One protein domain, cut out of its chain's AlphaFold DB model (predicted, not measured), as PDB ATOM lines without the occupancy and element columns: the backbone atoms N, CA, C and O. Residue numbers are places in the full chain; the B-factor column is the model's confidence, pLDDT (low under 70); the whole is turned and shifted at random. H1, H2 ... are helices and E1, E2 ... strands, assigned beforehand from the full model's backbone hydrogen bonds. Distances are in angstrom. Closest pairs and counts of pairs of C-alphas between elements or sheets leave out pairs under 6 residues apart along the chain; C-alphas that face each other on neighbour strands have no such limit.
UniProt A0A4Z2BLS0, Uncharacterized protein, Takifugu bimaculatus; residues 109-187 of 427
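Overview. This is residues 109 to 187 of the 427 residues of an uncharacterized protein of Takifugu bimaculatus (UniProt A0A4Z2BLS0). Two lobes lie along one long axis: a small lobe with helix H1 and the unnamed residues 109 to 119 before it, and a larger lobe in which helix H2 covers one face of a small three-stranded sheet, mainly over its edge strand E1. The other face of the sheet has no named helix on it, and the link of residues 131 to 138 bridges the two lobes. The printed part has 79 residues, with two named helices and three named strands in the order H1, E1, H2, E2, E3; the sheet is mixed, in the order E1, E3, E2, and the class is mixed, helices and strands. The whole is loose, with a radius of gyration of the C-alphas of 15.0 A, and elongated, spanning 42 by 23 by 17 A.

Arrangement. H1, residues 120 to 130, is not on the sheet, with no pair of C-alphas within 10 A of it. H1 is apart from H2, residues 152 to 162. E1, residues 139 to 142, is parallel to E3, residues 179 to 186, at 20 degrees; N 182 and O 139 are 2.8 A apart, and N 141 and O 182 are 3.0 A apart. Residues 140 to 141 of E1 also pair, antiparallel, with residues 148 to 149. H2 is on the sheet at a height of 9.0 A and lies over E1, running along the strands at 13 degrees to E1 on the local plane. It is only just not over E3, on which 2 of its 11 C-alphas fall. The closest C-alphas of E1 and H2, those of Tyr 140 and Leu 155, are 6.9 A apart. E2, residues 169 to 176, and the inner strand E3 form a hairpin, antiparallel at 153 degrees, with N 172 and O 183 at 2.8 A and N 181 and O 174 at 2.8 A. In H1 and H2 every O i to N i+4 pair is within hydrogen-bond range.

Along the chain. H1 begins at C-alpha 120, (-9.959, 30.758, -16.579), and is 15.2 A long. E1 is 10.3 A long. H2, 15.1 A long, begins at C-alpha 152, (0.692, 19.479, -30.314). E2 measures 21.0 A. E3, 22.2 A long, ends at C-alpha 186, (-2.315, 11.847, -44.374).

Size, cuts and confidence. The C-alphas farthest apart, those of Pro 118 and Gly 165, are 43.8 A apart. The printed part has no cut. The link E2 to E3 is tight, and the other three links are short. The mean pLDDT of the printed part is 73.3; residues 132 to 139, 165 to 170, 172 to 181 and 185 to 187 are under 70.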
ATOM      1  N   THR A 109      -3.769  36.218 -19.615       82.75
ATOM      2  CA  THR A 109      -3.683  37.315 -20.585       82.75
ATOM      3  C   THR A 109      -3.965  36.806 -21.994       82.75
ATOM      4  O   THR A 109      -3.535  35.719 -22.390       82.75
ATOM      5  N   CYS A 110      -4.707  37.585 -22.778       83.00
ATOM      6  CA  CYS A 110      -4.970  37.249 -24.167       83.00
ATOM      7  C   CYS A 110      -3.776  37.648 -25.043       83.00
ATOM      8  O   CYS A 110      -3.163  38.696 -24.864       83.00
ATOM      9  N   LYS A 111      -3.443  36.803 -26.022       76.50
ATOM     10  CA  LYS A 111      -2.365  37.063 -26.991       76.50
ATOM     11  C   LYS A 111      -2.827  37.927 -28.176       76.50
ATOM     12  O   LYS A 111      -1.994  38.419 -28.931       76.50
ATOM     13  N   TYR A 112      -4.139  38.078 -28.362       73.00
ATOM     14  CA  TYR A 112      -4.747  38.670 -29.563       73.00
ATOM     15  C   TYR A 112      -5.440  40.016 -29.299       73.00
ATOM     16  O   TYR A 112      -5.790  40.720 -30.242       73.00
ATOM     17  N   CYS A 113      -5.613  40.392 -28.031       84.00
ATOM     18  CA  CYS A 113      -6.130  41.684 -27.580       84.00
ATOM     19  C   CYS A 113      -5.630  41.958 -26.137       84.00
ATOM     20  O   CYS A 113      -5.126  41.032 -25.502       84.00
ATOM     21  N   PRO A 114      -5.763  43.178 -25.579       83.88
ATOM     22  CA  PRO A 114      -5.243  43.512 -24.245       83.88
ATOM     23  C   PRO A 114      -6.078  42.959 -23.067       83.88
ATOM     24  O   PRO A 114      -5.938  43.434 -21.941       83.88
ATOM     25  N   PHE A 115      -6.964  41.982 -23.290       85.81
ATOM     26  CA  PHE A 115      -7.779  41.390 -22.227       85.81
ATOM     27  C   PHE A 115      -6.935  40.557 -21.251       85.81
ATOM     28  O   PHE A 115      -6.042  39.807 -21.648       85.81
ATOM     29  N   SER A 116      -7.259  40.645 -19.962       85.81
ATOM     30  CA  SER A 116      -6.647  39.864 -18.887       85.81
ATOM     31  C   SER A 116      -7.708  39.491 -17.857       85.81
ATOM     32  O   SER A 116      -8.540  40.328 -17.503       85.81
ATOM     33  N   SER A 117      -7.699  38.252 -17.363       83.19
ATOM     34  CA  SER A 117      -8.608  37.834 -16.290       83.19
ATOM     35  C   SER A 117      -7.963  36.824 -15.338       83.19
ATOM     36  O   SER A 117      -7.330  35.880 -15.804       83.19
ATOM     37  N   PRO A 118      -8.156  36.941 -14.009       81.81
ATOM     38  CA  PRO A 118      -7.757  35.898 -13.060       81.81
ATOM     39  C   PRO A 118      -8.608  34.620 -13.171       81.81
ATOM     40  O   PRO A 118      -8.225  33.589 -12.623       81.81
ATOM     41  N   ASN A 119      -9.752  34.659 -13.867       80.00
ATOM     42  CA  ASN A 119     -10.660  33.522 -13.994       80.00
ATOM     43  C   ASN A 119     -10.529  32.848 -15.371       80.00
ATOM     44  O   ASN A 119     -10.870  33.433 -16.402       80.00
ATOM     45  N   LEU A 120     -10.101  31.580 -15.374       80.19
ATOM     46  CA  LEU A 120      -9.959  30.758 -16.579       80.19
ATOM     47  C   LEU A 120     -11.275  30.597 -17.361       80.19
ATOM     48  O   LEU A 120     -11.238  30.497 -18.584       80.19
ATOM     49  N   SER A 121     -12.431  30.569 -16.694       78.56
ATOM     50  CA  SER A 121     -13.732  30.426 -17.363       78.56
ATOM     51  C   SER A 121     -14.091  31.681 -18.159       78.56
ATOM     52  O   SER A 121     -14.406  31.575 -19.340       78.56
ATOM     53  N   ARG A 122     -13.922  32.870 -17.562       82.12
ATOM     54  CA  ARG A 122     -14.116  34.154 -18.257       82.12
ATOM     55  C   ARG A 122     -13.083  34.365 -19.366       82.12
ATOM     56  O   ARG A 122     -13.390  34.951 -20.397       82.12
ATOM     57  N   PHE A 123     -11.858  33.872 -19.176       83.81
ATOM     58  CA  PHE A 123     -10.837  33.879 -20.223       83.81
ATOM     59  C   PHE A 123     -11.205  32.977 -21.411       83.81
ATOM     60  O   PHE A 123     -11.017  33.383 -22.554       83.81
ATOM     61  N   LYS A 124     -11.760  31.782 -21.158       80.62
ATOM     62  CA  LYS A 124     -12.255  30.889 -22.219       80.62
ATOM     63  C   LYS A 124     -13.377  31.541 -23.018       80.62
ATOM     64  O   LYS A 124     -13.238  31.687 -24.224       80.62
ATOM     65  N   GLU A 125     -14.415  32.000 -22.320       80.56
ATOM     66  CA  GLU A 125     -15.557  32.717 -22.895       80.56
ATOM     67  C   GLU A 125     -15.111  33.890 -23.779       80.56
ATOM     68  O   GLU A 125     -15.510  33.966 -24.936       80.56
ATOM     69  N   HIS A 126     -14.211  34.743 -23.276       86.00
ATOM     70  CA  HIS A 126     -13.645  35.861 -24.029       86.00
ATOM     71  C   HIS A 126     -12.956  35.430 -25.338       86.00
ATOM     72  O   HIS A 126     -13.143  36.071 -26.371       86.00
ATOM     73  N   VAL A 127     -12.138  34.372 -25.327       81.81
ATOM     74  CA  VAL A 127     -11.453  33.924 -26.552       81.81
ATOM     75  C   VAL A 127     -12.439  33.243 -27.508       81.81
ATOM     76  O   VAL A 127     -12.350  33.456 -28.715       81.81
ATOM     77  N   ASP A 128     -13.413  32.491 -26.992       74.44
ATOM     78  CA  ASP A 128     -14.457  31.861 -27.804       74.44
ATOM     79  C   ASP A 128     -15.430  32.894 -28.428       74.44
ATOM     80  O   ASP A 128     -15.955  32.635 -29.517       74.44
ATOM     81  N   SER A 129     -15.639  34.069 -27.802       80.56
ATOM     82  CA  SER A 129     -16.457  35.174 -28.340       80.56
ATOM     83  C   SER A 129     -15.675  36.114 -29.267       80.56
ATOM     84  O   SER A 129     -16.045  36.285 -30.430       80.56
ATOM     85  N   GLU A 130     -14.572  36.696 -28.788       76.25
ATOM     86  CA  GLU A 130     -13.832  37.751 -29.495       76.25
ATOM     87  C   GLU A 130     -12.875  37.187 -30.548       76.25
ATOM     88  O   GLU A 130     -12.451  37.888 -31.475       76.25
ATOM     89  N   HIS A 131     -12.489  35.917 -30.412       76.06
ATOM     90  CA  HIS A 131     -11.489  35.279 -31.257       76.06
ATOM     91  C   HIS A 131     -11.988  33.938 -31.832       76.06
ATOM     92  O   HIS A 131     -11.291  32.934 -31.715       76.06
ATOM     93  N   PRO A 132     -13.108  33.896 -32.589       65.06
ATOM     94  CA  PRO A 132     -13.736  32.662 -33.101       65.06
ATOM     95  C   PRO A 132     -12.908  31.862 -34.137       65.06
ATOM     96  O   PRO A 132     -13.382  30.877 -34.711       65.06
ATOM     97  N   ASN A 133     -11.666  32.281 -34.406       61.12
ATOM     98  CA  ASN A 133     -10.667  31.539 -35.181       61.12
ATOM     99  C   ASN A 133      -9.573  30.897 -34.299       61.12
ATOM    100  O   ASN A 133      -8.799  30.084 -34.798       61.12
ATOM    101  N   VAL A 134      -9.503  31.252 -33.015       64.56
ATOM    102  CA  VAL A 134      -8.571  30.725 -32.015       64.56
ATOM    103  C   VAL A 134      -9.280  29.618 -31.249       64.56
ATOM    104  O   VAL A 134     -10.333  29.829 -30.667       64.56
ATOM    105  N   ILE A 135      -8.694  28.425 -31.245       65.06
ATOM    106  CA  ILE A 135      -9.214  27.294 -30.478       65.06
ATOM    107  C   ILE A 135      -8.436  27.228 -29.167       65.06
ATOM    108  O   ILE A 135      -7.241  26.923 -29.182       65.06
ATOM    109  N   LEU A 136      -9.097  27.463 -28.035       63.47
ATOM    110  CA  LEU A 136      -8.561  27.019 -26.751       63.47
ATOM    111  C   LEU A 136      -8.781  25.508 -26.605       63.47
ATOM    112  O   LEU A 136      -9.871  24.999 -26.852       63.47
ATOM    113  N   ASN A 137      -7.736  24.792 -26.185       60.44
ATOM    114  CA  ASN A 137      -7.754  23.342 -25.950       60.44
ATOM    115  C   ASN A 137      -8.226  22.476 -27.155       60.44
ATOM    116  O   ASN A 137      -9.158  21.671 -27.009       60.44
ATOM    117  N   PRO A 138      -7.596  22.606 -28.345       67.38
ATOM    118  CA  PRO A 138      -7.817  21.659 -29.434       67.38
ATOM    119  C   PRO A 138      -7.378  20.258 -28.996       67.38
ATOM    120  O   PRO A 138      -6.267  20.079 -28.497       67.38
ATOM    121  N   ARG A 139      -8.228  19.250 -29.218       69.19
ATOM    122  CA  ARG A 139      -7.775  17.851 -29.194       69.19
ATOM    123  C   ARG A 139      -7.211  17.495 -30.562       69.19
ATOM    124  O   ARG A 139      -7.867  17.728 -31.571       69.19
ATOM    125  N   TYR A 140      -6.013  16.938 -30.578       76.06
ATOM    126  CA  TYR A 140      -5.345  16.429 -31.765       76.06
ATOM    127  C   TYR A 140      -5.624  14.932 -31.897       76.06
ATOM    128  O   TYR A 140      -5.531  14.210 -30.902       76.06
ATOM    129  N   LEU A 141      -5.950  14.477 -33.108       79.00
ATOM    130  CA  LEU A 141      -6.110  13.063 -33.458       79.00
ATOM    131  C   LEU A 141      -5.189  12.711 -34.627       79.00
ATOM    132  O   LEU A 141      -5.211  13.424 -35.623       79.00
ATOM    133  N   CYS A 142      -4.459  11.597 -34.563       81.75
ATOM    134  CA  CYS A 142      -3.877  10.974 -35.756       81.75
ATOM    135  C   CYS A 142      -4.870   9.952 -36.332       81.75
ATOM    136  O   CYS A 142      -5.218   9.001 -35.634       81.75
ATOM    137  N   THR A 143      -5.312  10.099 -37.588       77.88
ATOM    138  CA  THR A 143      -6.250   9.130 -38.202       77.88
ATOM    139  C   THR A 143      -5.612   7.783 -38.518       77.88
ATOM    140  O   THR A 143      -6.316   6.791 -38.648       77.88
ATOM    141  N   VAL A 144      -4.288   7.742 -38.675       73.56
ATOM    142  CA  VAL A 144      -3.561   6.546 -39.129       73.56
ATOM    143  C   VAL A 144      -3.503   5.472 -38.031       73.56
ATOM    144  O   VAL A 144      -3.394   4.287 -38.327       73.56
ATOM    145  N   CYS A 145      -3.628   5.864 -36.756       78.44
ATOM    146  CA  CYS A 145      -3.585   4.946 -35.609       78.44
ATOM    147  C   CYS A 145      -4.543   5.312 -34.453       78.44
ATOM    148  O   CYS A 145      -4.413   4.776 -33.354       78.44
ATOM    149  N   ASN A 146      -5.454   6.271 -34.654       79.38
ATOM    150  CA  ASN A 146      -6.403   6.795 -33.658       79.38
ATOM    151  C   ASN A 146      -5.789   7.343 -32.346       79.38
ATOM    152  O   ASN A 146      -6.483   7.456 -31.333       79.38
ATOM    153  N   PHE A 147      -4.509   7.734 -32.342       79.25
ATOM    154  CA  PHE A 147      -3.880   8.370 -31.175       79.25
ATOM    155  C   PHE A 147      -4.492   9.753 -30.906       79.25
ATOM    156  O   PHE A 147      -4.654  10.543 -31.838       79.25
ATOM    157  N   SER A 148      -4.799  10.063 -29.637       78.19
ATOM    158  CA  SER A 148      -5.397  11.343 -29.226       78.19
ATOM    159  C   SER A 148      -4.584  12.051 -28.143       78.19
ATOM    160  O   SER A 148      -4.130  11.421 -27.190       78.19
ATOM    161  N   THR A 149      -4.439  13.373 -28.252       77.00
ATOM    162  CA  THR A 149      -3.736  14.197 -27.252       77.00
ATOM    163  C   THR A 149      -4.275  15.631 -27.199       77.00
ATOM    164  O   THR A 149      -4.921  16.110 -28.129       77.00
ATOM    165  N   ASN A 150      -4.032  16.340 -26.094       71.06
ATOM    166  CA  ASN A 150      -4.303  17.774 -25.937       71.06
ATOM    167  C   ASN A 150      -3.061  18.662 -26.176       71.06
ATOM    168  O   ASN A 150      -3.157  19.885 -26.069       71.06
ATOM    169  N   LYS A 151      -1.902  18.072 -26.505       74.62
ATOM    170  CA  LYS A 151      -0.645  18.780 -26.800       74.62
ATOM    171  C   LYS A 151      -0.201  18.524 -28.237       74.62
ATOM    172  O   LYS A 151      -0.130  17.376 -28.663       74.62
ATOM    173  N   PHE A 152       0.158  19.587 -28.953       75.69
ATOM    174  CA  PHE A 152       0.692  19.479 -30.314       75.69
ATOM    175  C   PHE A 152       2.056  18.773 -30.340       75.69
ATOM    176  O   PHE A 152       2.323  17.964 -31.227       75.69
ATOM    177  N   ASP A 153       2.890  19.028 -29.332       78.94
ATOM    178  CA  ASP A 153       4.240  18.468 -29.220       78.94
ATOM    179  C   ASP A 153       4.190  16.935 -29.142       78.94
ATOM    180  O   ASP A 153       4.880  16.253 -29.891       78.94
ATOM    181  N   SER A 154       3.270  16.389 -28.338       82.69
ATOM    182  CA  SER A 154       3.051  14.942 -28.209       82.69
ATOM    183  C   SER A 154       2.443  14.295 -29.462       82.69
ATOM    184  O   SER A 154       2.656  13.109 -29.687       82.69
ATOM    185  N   LEU A 155       1.697  15.039 -30.292       81.94
ATOM    186  CA  LEU A 155       1.294  14.547 -31.619       81.94
ATOM    187  C   LEU A 155       2.498  14.526 -32.571       81.94
ATOM    188  O   LEU A 155       2.669  13.580 -33.327       81.94
ATOM    189  N   THR A 156       3.343  15.553 -32.513       81.06
ATOM    190  CA  THR A 156       4.539  15.666 -33.360       81.06
ATOM    191  C   THR A 156       5.551  14.566 -33.037       81.06
ATOM    192  O   THR A 156       6.055  13.911 -33.944       81.06
ATOM    193  N   GLU A 157       5.791  14.296 -31.753       84.50
ATOM    194  CA  GLU A 157       6.598  13.170 -31.274       84.50
ATOM    195  C   GLU A 157       6.001  11.820 -31.703       84.50
ATOM    196  O   GLU A 157       6.710  10.981 -32.259       84.50
ATOM    197  N   HIS A 158       4.684  11.635 -31.542       85.81
ATOM    198  CA  HIS A 158       3.979  10.451 -32.044       85.81
ATOM    199  C   HIS A 158       4.192  10.253 -33.553       85.81
ATOM    200  O   HIS A 158       4.525   9.148 -33.976       85.81
ATOM    201  N   ASN A 159       4.064  11.310 -34.362       82.00
ATOM    202  CA  ASN A 159       4.305  11.249 -35.805       82.00
ATOM    203  C   ASN A 159       5.743  10.804 -36.117       82.00
ATOM    204  O   ASN A 159       5.948   9.900 -36.918       82.00
ATOM    205  N   LEU A 160       6.744  11.389 -35.453       81.12
ATOM    206  CA  LEU A 160       8.153  11.051 -35.685       81.12
ATOM    207  C   LEU A 160       8.485   9.593 -35.320       81.12
ATOM    208  O   LEU A 160       9.295   8.968 -36.001       81.12
ATOM    209  N   VAL A 161       7.861   9.045 -34.273       80.88
ATOM    210  CA  VAL A 161       8.146   7.690 -33.762       80.88
ATOM    211  C   VAL A 161       7.290   6.603 -34.426       80.88
ATOM    212  O   VAL A 161       7.724   5.457 -34.523       80.88
ATOM    213  N   ARG A 162       6.062   6.921 -34.858       73.75
ATOM    214  CA  ARG A 162       5.077   5.938 -35.359       73.75
ATOM    215  C   ARG A 162       4.737   6.085 -36.841       73.75
ATOM    216  O   ARG A 162       4.197   5.144 -37.410       73.75
ATOM    217  N   HIS A 163       5.094   7.213 -37.453       79.38
ATOM    218  CA  HIS A 163       4.817   7.549 -38.853       79.38
ATOM    219  C   HIS A 163       6.082   8.001 -39.628       79.38
ATOM    220  O   HIS A 163       6.062   9.032 -40.310       79.38
ATOM    221  N   PRO A 164       7.219   7.273 -39.535       71.94
ATOM    222  CA  PRO A 164       8.467   7.671 -40.183       71.94
ATOM    223  C   PRO A 164       8.340   7.652 -41.715       71.94
ATOM    224  O   PRO A 164       8.233   6.597 -42.333       71.94
ATOM    225  N   GLY A 165       8.392   8.838 -42.328       64.38
ATOM    226  CA  GLY A 165       8.284   9.039 -43.779       64.38
ATOM    227  C   GLY A 165       6.994   9.734 -44.229       64.38
ATOM    228  O   GLY A 165       6.928  10.216 -45.357       64.38
ATOM    229  N   GLU A 166       5.995   9.862 -43.354       63.34
ATOM    230  CA  GLU A 166       4.791  10.648 -43.632       63.34
ATOM    231  C   GLU A 166       5.105  12.151 -43.472       63.34
ATOM    232  O   GLU A 166       5.519  12.607 -42.408       63.34
ATOM    233  N   THR A 167       4.932  12.941 -44.537       56.41
ATOM    234  CA  THR A 167       5.140  14.409 -44.523       56.41
ATOM    235  C   THR A 167       3.882  15.206 -44.890       56.41
ATOM    236  O   THR A 167       3.796  16.398 -44.601       56.41
ATOM    237  N   ASN A 168       2.870  14.549 -45.465       55.00
ATOM    238  CA  ASN A 168       1.639  15.159 -45.977       55.00
ATOM    239  C   ASN A 168       0.538  15.308 -44.906       55.00
ATOM    240  O   ASN A 168      -0.643  15.086 -45.186       55.00
ATOM    241  N   PHE A 169       0.906  15.664 -43.671       69.00
ATOM    242  CA  PHE A 169      -0.037  15.836 -42.563       69.00
ATOM    243  C   PHE A 169      -0.966  17.039 -42.796       69.00
ATOM    244  O   PHE A 169      -0.532  18.193 -42.774       69.00
ATOM    245  N   LYS A 170      -2.267  16.789 -42.977       65.06
ATOM    246  CA  LYS A 170      -3.294  17.827 -43.152       65.06
ATOM    247  C   LYS A 170      -4.291  17.811 -42.000       65.06
ATOM    248  O   LYS A 170      -4.934  16.803 -41.728       65.06
ATOM    249  N   PHE A 171      -4.456  18.965 -41.354       72.69
ATOM    250  CA  PHE A 171      -5.387  19.134 -40.238       72.69
ATOM    251  C   PHE A 171      -6.791  19.519 -40.715       72.69
ATOM    252  O   PHE A 171      -7.044  20.646 -41.148       72.69
ATOM    253  N   LYS A 172      -7.728  18.586 -40.574       67.69
ATOM    254  CA  LYS A 172      -9.163  18.762 -40.784       67.69
ATOM    255  C   LYS A 172      -9.819  19.133 -39.452       67.69
ATOM    256  O   LYS A 172      -9.711  18.423 -38.454       67.69
ATOM    257  N   ARG A 173     -10.497  20.281 -39.414       67.88
ATOM    258  CA  ARG A 173     -11.130  20.797 -38.191       67.88
ATOM    259  C   ARG A 173     -12.561  20.282 -38.050       67.88
ATOM    260  O   ARG A 173     -13.443  20.723 -38.784       67.88
ATOM    261  N   LEU A 174     -12.795  19.436 -37.054       64.44
ATOM    262  CA  LEU A 174     -14.117  18.964 -36.646       64.44
ATOM    263  C   LEU A 174     -14.602  19.754 -35.422       64.44
ATOM    264  O   LEU A 174     -13.840  19.997 -34.488       64.44
ATOM    265  N   LYS A 175     -15.874  20.169 -35.409       58.75
ATOM    266  CA  LYS A 175     -16.506  20.815 -34.244       58.75
ATOM    267  C   LYS A 175     -17.532  19.867 -33.631       58.75
ATOM    268  O   LYS A 175     -18.709  19.904 -33.982       58.75
ATOM    269  N   THR A 176     -17.070  19.025 -32.716       50.72
ATOM    270  CA  THR A 176     -17.932  18.184 -31.876       50.72
ATOM    271  C   THR A 176     -18.590  19.059 -30.800       50.72
ATOM    272  O   THR A 176     -18.108  20.153 -30.488       50.72
ATOM    273  N   LYS A 177     -19.734  18.635 -30.245       43.22
ATOM    274  CA  LYS A 177     -20.489  19.433 -29.262       43.22
ATOM    275  C   LYS A 177     -19.599  19.768 -28.049       43.22
ATOM    276  O   LYS A 177     -19.212  18.875 -27.305       43.22
ATOM    277  N   HIS A 178     -19.282  21.056 -27.891       56.56
ATOM    278  CA  HIS A 178     -18.390  21.638 -26.870       56.56
ATOM    279  C   HIS A 178     -16.881  21.327 -26.975       56.56
ATOM    280  O   HIS A 178     -16.133  21.725 -26.086       56.56
ATOM    281  N   GLN A 179     -16.385  20.713 -28.060       57.06
ATOM    282  CA  GLN A 179     -14.938  20.655 -28.315       57.06
ATOM    283  C   GLN A 179     -14.588  20.710 -29.805       57.06
ATOM    284  O   GLN A 179     -15.133  19.974 -30.627       57.06
ATOM    285  N   THR A 180     -13.610  21.554 -30.145       67.00
ATOM    286  CA  THR A 180     -12.991  21.538 -31.474       67.00
ATOM    287  C   THR A 180     -11.840  20.534 -31.496       67.00
ATOM    288  O   THR A 180     -10.961  20.556 -30.634       67.00
ATOM    289  N   VAL A 181     -11.859  19.661 -32.496       66.19
ATOM    290  CA  VAL A 181     -10.898  18.581 -32.709       66.19
ATOM    291  C   VAL A 181     -10.164  18.839 -34.026       66.19
ATOM    292  O   VAL A 181     -10.772  19.232 -35.024       66.19
ATOM    293  N   LEU A 182      -8.848  18.658 -34.018       70.38
ATOM    294  CA  LEU A 182      -7.978  18.736 -35.185       70.38
ATOM    295  C   LEU A 182      -7.566  17.310 -35.561       70.38
ATOM    296  O   LEU A 182      -6.677  16.716 -34.952       70.38
ATOM    297  N   GLU A 183      -8.266  16.766 -36.551       76.81
ATOM    298  CA  GLU A 183      -8.003  15.464 -37.157       76.81
ATOM    299  C   GLU A 183      -6.846  15.605 -38.149       76.81
ATOM    300  O   GLU A 183      -6.935  16.372 -39.105       76.81
ATOM    301  N   GLN A 184      -5.743  14.904 -37.905       74.56
ATOM    302  CA  GLN A 184      -4.576  14.858 -38.775       74.56
ATOM    303  C   GLN A 184      -4.711  13.670 -39.728       74.56
ATOM    304  O   GLN A 184      -4.447  12.528 -39.349       74.56
ATOM    305  N   THR A 185      -5.120  13.962 -40.959       66.44
ATOM    306  CA  THR A 185      -5.161  13.002 -42.068       66.44
ATOM    307  C   THR A 185      -3.845  13.048 -42.843       66.44
ATOM    308  O   THR A 185      -3.194  14.094 -42.904       66.44
ATOM    309  N   VAL A 186      -3.469  11.935 -43.470       61.41
ATOM    310  CA  VAL A 186      -2.315  11.847 -44.374       61.41
ATOM    311  C   VAL A 186      -2.804  11.482 -45.763       61.41
ATOM    312  O   VAL A 186      -3.493  10.483 -45.943       61.41
ATOM    313  N   GLU A 187      -2.458  12.309 -46.747       53.94
ATOM    314  CA  GLU A 187      -2.666  11.972 -48.154       53.94
ATOM    315  C   GLU A 187      -1.461  11.174 -48.668       53.94
ATOM    316  O   GLU A 187      -0.325  11.666 -48.677       53.94
TER     317      GLU A 187